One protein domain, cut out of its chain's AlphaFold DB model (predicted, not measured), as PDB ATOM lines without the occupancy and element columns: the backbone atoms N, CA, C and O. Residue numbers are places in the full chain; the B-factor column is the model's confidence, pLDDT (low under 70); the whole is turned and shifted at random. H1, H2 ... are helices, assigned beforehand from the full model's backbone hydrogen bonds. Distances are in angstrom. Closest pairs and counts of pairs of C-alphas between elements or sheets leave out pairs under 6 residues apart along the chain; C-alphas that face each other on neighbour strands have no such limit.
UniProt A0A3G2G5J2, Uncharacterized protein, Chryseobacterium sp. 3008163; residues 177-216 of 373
ATOM      1  N   TRP A 177     225.158 217.804 169.635       65.94
ATOM      2  CA  TRP A 177     225.500 217.117 168.385       65.94
ATOM      3  C   TRP A 177     224.265 216.855 167.511       65.94
ATOM      4  O   TRP A 177     224.395 216.807 166.289       65.94
ATOM      5  N   MET A 178     223.062 216.779 168.101       64.69
ATOM      6  CA  MET A 178     221.808 216.653 167.345       64.69
ATOM      7  C   MET A 178     221.466 217.923 166.550       64.69
ATOM      8  O   MET A 178     220.769 217.841 165.541       64.69
ATOM      9  N   LYS A 179     221.988 219.091 166.952       68.00
ATOM     10  CA  LYS A 179     221.823 220.359 166.215       68.00
ATOM     11  C   LYS A 179     222.760 220.481 165.009       68.00
ATOM     12  O   LYS A 179     222.472 221.252 164.101       68.00
ATOM     13  N   ASN A 180     223.860 219.724 164.989       68.62
ATOM     14  CA  ASN A 180     224.904 219.777 163.959       68.62
ATOM     15  C   ASN A 180     225.015 218.450 163.187       68.62
ATOM     16  O   ASN A 180     226.113 217.941 162.947       68.62
ATOM     17  N   LEU A 181     223.878 217.859 162.816       78.19
ATOM     18  CA  LEU A 181     223.865 216.666 161.972       78.19
ATOM     19  C   LEU A 181     224.151 217.049 160.508       78.19
ATOM     20  O   LEU A 181     223.590 218.023 160.006       78.19
ATOM     21  N   PRO A 182     224.998 216.289 159.787       76.19
ATOM     22  CA  PRO A 182     225.321 216.560 158.382       76.19
ATOM     23  C   PRO A 182     224.209 216.129 157.406       76.19
ATOM     24  O   PRO A 182     224.395 216.188 156.189       76.19
ATOM     25  N   PHE A 183     223.079 215.666 157.938       77.38
ATOM     26  CA  PHE A 183     221.911 215.196 157.209       77.38
ATOM     27  C   PHE A 183     220.636 215.670 157.907       77.38
ATOM     28  O   PHE A 183     220.627 215.969 159.103       77.38
ATOM     29  N   ASP A 184     219.549 215.711 157.148       80.38
ATOM     30  CA  ASP A 184     218.251 216.181 157.623       80.38
ATOM     31  C   ASP A 184     217.367 215.006 158.080       80.38
ATOM     32  O   ASP A 184     217.023 214.115 157.295       80.38
ATOM     33  N   MET A 185     216.981 215.008 159.359       76.88
ATOM     34  CA  MET A 185     216.173 213.943 159.967       76.88
ATOM     35  C   MET A 185     214.764 213.840 159.375       76.88
ATOM     36  O   MET A 185     214.189 212.750 159.364       76.88
ATOM     37  N   GLU A 186     214.187 214.934 158.877       77.25
ATOM     38  CA  GLU A 186     212.846 214.902 158.286       77.25
ATOM     39  C   GLU A 186     212.871 214.221 156.914       77.25
ATOM     40  O   GLU A 186     212.030 213.367 156.621       77.25
ATOM     41  N   LYS A 187     213.897 214.505 156.104       77.00
ATOM     42  CA  LYS A 187     214.086 213.890 154.778       77.00
ATOM     43  C   LYS A 187     214.476 212.420 154.858       77.00
ATOM     44  O   LYS A 187     214.041 211.624 154.024       77.00
ATOM     45  N   LEU A 188     215.232 212.045 155.889       78.56
ATOM     46  CA  LEU A 188     215.533 210.646 156.184       78.56
ATOM     47  C   LEU A 188     214.272 209.825 156.463       78.56
ATOM     48  O   LEU A 188     214.144 208.719 155.944       78.56
ATOM     49  N   LYS A 189     213.319 210.376 157.225       74.94
ATOM     50  CA  LYS A 189     212.039 209.704 157.516       74.94
ATOM     51  C   LYS A 189     211.158 209.545 156.277       74.94
ATOM     52  O   LYS A 189     210.418 208.575 156.180       74.94
ATOM     53  N   VAL A 190     211.256 210.472 155.324       78.12
ATOM     54  CA  VAL A 190     210.539 210.411 154.037       78.12
ATOM     55  C   VAL A 190     211.195 209.428 153.051       78.12
ATOM     56  O   VAL A 190     210.547 208.988 152.101       78.12
ATOM     57  N   GLY A 191     212.442 209.011 153.299       71.81
ATOM     58  CA  GLY A 191     213.120 207.965 152.530       71.81
ATOM     59  C   GLY A 191     213.972 208.472 151.362       71.81
ATOM     60  O   GLY A 191     214.127 207.758 150.369       71.81
ATOM     61  N   ASP A 192     214.515 209.690 151.452       82.44
ATOM     62  CA  ASP A 192     215.428 210.213 150.431       82.44
ATOM     63  C   ASP A 192     216.755 209.429 150.420       82.44
ATOM     64  O   ASP A 192     217.492 209.381 151.409       82.44
ATOM     65  N   GLN A 193     217.075 208.812 149.282       78.44
ATOM     66  CA  GLN A 193     218.233 207.929 149.131       78.44
ATOM     67  C   GLN A 193     219.564 208.653 149.374       78.44
ATOM     68  O   GLN A 193     220.499 208.048 149.897       78.44
ATOM     69  N   ALA A 194     219.659 209.938 149.020       80.94
ATOM     70  CA  ALA A 194     220.895 210.702 149.170       80.94
ATOM     71  C   ALA A 194     221.227 210.985 150.643       80.94
ATOM     72  O   ALA A 194     222.388 210.905 151.047       80.94
ATOM     73  N   GLU A 195     220.213 211.275 151.457       79.94
ATOM     74  CA  GLU A 195     220.386 211.520 152.890       79.94
ATOM     75  C   GLU A 195     220.601 210.207 153.653       79.94
ATOM     76  O   GLU A 195     221.434 210.161 154.558       79.94
ATOM     77  N   ILE A 196     219.954 209.108 153.235       79.62
ATOM     78  CA  ILE A 196     220.176 207.770 153.816       79.62
ATOM     79  C   ILE A 196     221.641 207.347 153.678       79.62
ATOM     80  O   ILE A 196     222.215 206.798 154.616       79.62
ATOM     81  N   LEU A 197     222.274 207.626 152.538       82.06
ATOM     82  CA  LEU A 197     223.691 207.316 152.346       82.06
ATOM     83  C   LEU A 197     224.589 208.116 153.299       82.06
ATOM     84  O   LEU A 197     225.467 207.530 153.929       82.06
ATOM     85  N   LYS A 198     224.325 209.417 153.473       84.44
ATOM     86  CA  LYS A 198     225.061 210.261 154.433       84.44
ATOM     87  C   LYS A 198     224.873 209.784 155.873       84.44
ATOM     88  O   LYS A 198     225.823 209.782 156.652       84.44
ATOM     89  N   TYR A 199     223.664 209.354 156.215       83.12
ATOM     90  CA  TYR A 199     223.339 208.771 157.512       83.12
ATOM     91  C   TYR A 199     224.111 207.471 157.775       83.12
ATOM     92  O   TYR A 199     224.719 207.316 158.835       83.12
ATOM     93  N   ILE A 200     224.147 206.563 156.796       81.94
ATOM     94  CA  ILE A 200     224.886 205.297 156.896       81.94
ATOM     95  C   ILE A 200     226.387 205.558 157.030       81.94
ATOM     96  O   ILE A 200     227.041 204.951 157.880       81.94
ATOM     97  N   GLU A 201     226.944 206.471 156.234       85.56
ATOM     98  CA  GLU A 201     228.359 206.844 156.314       85.56
ATOM     99  C   GLU A 201     228.703 207.433 157.691       85.56
ATOM    100  O   GLU A 201     229.704 207.055 158.306       85.56
ATOM    101  N   TYR A 202     227.831 208.292 158.224       82.81
ATOM    102  CA  TYR A 202     227.997 208.891 159.543       82.81
ATOM    103  C   TYR A 202     227.950 207.854 160.675       82.81
ATOM    104  O   TYR A 202     228.815 207.870 161.551       82.81
ATOM    105  N   ILE A 203     227.003 206.914 160.639       82.56
ATOM    106  CA  ILE A 203     226.905 205.828 161.628       82.56
ATOM    107  C   ILE A 203     228.063 204.841 161.519       82.56
ATOM    108  O   ILE A 203     228.551 204.354 162.533       82.56
ATOM    109  N   THR A 204     228.545 204.569 160.308       80.38
ATOM    110  CA  THR A 204     229.713 203.697 160.112       80.38
ATOM    111  C   THR A 204     230.956 204.295 160.776       80.38
ATOM    112  O   THR A 204     231.799 203.561 161.289       80.38
ATOM    113  N   LYS A 205     231.060 205.628 160.795       82.81
ATOM    114  CA  LYS A 205     232.153 206.354 161.446       82.81
ATOM    115  C   LYS A 205     231.978 206.487 162.968       82.81
ATOM    116  O   LYS A 205     232.985 206.540 163.664       82.81
ATOM    117  N   TYR A 206     230.736 206.521 163.460       80.69
ATOM    118  CA  TYR A 206     230.380 206.697 164.876       80.69
ATOM    119  C   TYR A 206     229.281 205.697 165.303       80.69
ATOM    120  O   TYR A 206     228.107 206.077 165.417       80.69
ATOM    121  N   PRO A 207     229.619 204.410 165.508       74.88
ATOM    122  CA  PRO A 207     228.638 203.349 165.762       74.88
ATOM    123  C   PRO A 207     227.838 203.550 167.058       74.88
ATOM    124  O   PRO A 207     226.670 203.173 167.131       74.88
ATOM    125  N   GLU A 208     228.422 204.190 168.068       74.56
ATOM    126  CA  GLU A 208     227.774 204.515 169.342       74.56
ATOM    127  C   GLU A 208     226.574 205.466 169.187       74.56
ATOM    128  O   GLU A 208     225.613 205.386 169.953       74.56
ATOM    129  N   ARG A 209     226.568 206.314 168.149       76.94
ATOM    130  CA  ARG A 209     225.474 207.264 167.873       76.94
ATOM    131  C   ARG A 209     224.281 206.617 167.171       76.94
ATOM    132  O   ARG A 209     223.188 207.185 167.174       76.94
ATOM    133  N   ALA A 210     224.458 205.417 166.615       74.56
ATOM    134  CA  ALA A 210     223.404 204.674 165.925       74.56
ATOM    135  C   ALA A 210     222.223 204.331 166.842       74.56
ATOM    136  O   ALA A 210     221.080 204.290 166.392       74.56
ATOM    137  N   VAL A 211     222.501 204.113 168.131       72.06
ATOM    138  CA  VAL A 211     221.484 203.791 169.142       72.06
ATOM    139  C   VAL A 211     220.527 204.966 169.348       72.06
ATOM    140  O   VAL A 211     219.321 204.763 169.455       72.06
ATOM    141  N   TYR A 212     221.049 206.196 169.342       70.75
ATOM    142  CA  TYR A 212     220.265 207.416 169.553       70.75
ATOM    143  C   TYR A 212     219.526 207.882 168.295       70.75
ATOM    144  O   TYR A 212     218.442 208.451 168.388       70.75
ATOM    145  N   LEU A 213     220.100 207.640 167.114       71.06
ATOM    146  CA  LEU A 213     219.517 208.041 165.831       71.06
ATOM    147  C   LEU A 213     218.614 206.975 165.195       71.06
ATOM    148  O   LEU A 213     218.135 207.175 164.078       71.06
ATOM    149  N   GLY A 214     218.379 205.855 165.884       69.56
ATOM    150  CA  GLY A 214     217.544 204.767 165.391       69.56
ATOM    151  C   GLY A 214     216.170 205.271 164.947       69.56
ATOM    152  O   GLY A 214     215.340 205.652 165.769       69.56
ATOM    153  N   ILE A 215     215.924 205.273 163.634       64.19
ATOM    154  CA  ILE A 215     214.607 205.587 163.081       64.19
ATOM    155  C   ILE A 215     213.696 204.408 163.444       64.19
ATOM    156  O   ILE A 215     213.987 203.283 163.025       64.19
ATOM    157  N   PRO A 216     212.623 204.615 164.232       58.03
ATOM    158  CA  PRO A 216     211.692 203.538 164.520       58.03
ATOM    159  C   PRO A 216     211.108 203.040 163.199       58.03
ATOM    160  O   PRO A 216     210.697 203.839 162.355       58.03
TER     161      PRO A 216
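This is residues 177 to 216 of the 373 residues of an uncharacterized protein of Chryseobacterium sp. 3008163 (UniProt A0A3G2G5J2). A small bracket: the longest helix, H2, makes its back, and the short helices H1 and H3 turn to the same side at its two ends, with the end stretches 177 to 184 and 211 to 216 running between them on the open side. The printed part has 40 residues with three named helices, in the order H1, H2, H3, and no named strand; it is all helix. It is compact, with a radius of gyration of the C-alphas of 9.4 A, and rounded, spanning 24 by 20 by 17 A.

H1, residues 185 to 190, begins at C-alpha 185 (216.173, 213.943, 159.967). H2, residues 193 to 205, is 18.7 A long. H3, residues 207 to 210, ends at C-alpha 210 (223.404, 204.674, 165.925).

H1 and H2 only just touch, only at the corner, with 3 pairs of C-alphas within 8 A, the closest being those of Leu 188 and Glu 195, 5.9 A apart. They run opposite ways at a steep tilt of 49 degrees. H2 and H3 are close but not clearly touching; their closest C-alphas, of Ile 203 and Ala 210, are 5.7 A apart. H1 and H3 are apart. In H1 and H2 every O i to N i+4 pair is within hydrogen-bond range; H3 is too short for one.

The C-alphas farthest apart, of Val 190 and Glu 208, are 23.8 A apart. The printed part has no cut, and both links are tight. Residues 177 to 180 and 214 to 216 have pLDDT under 70.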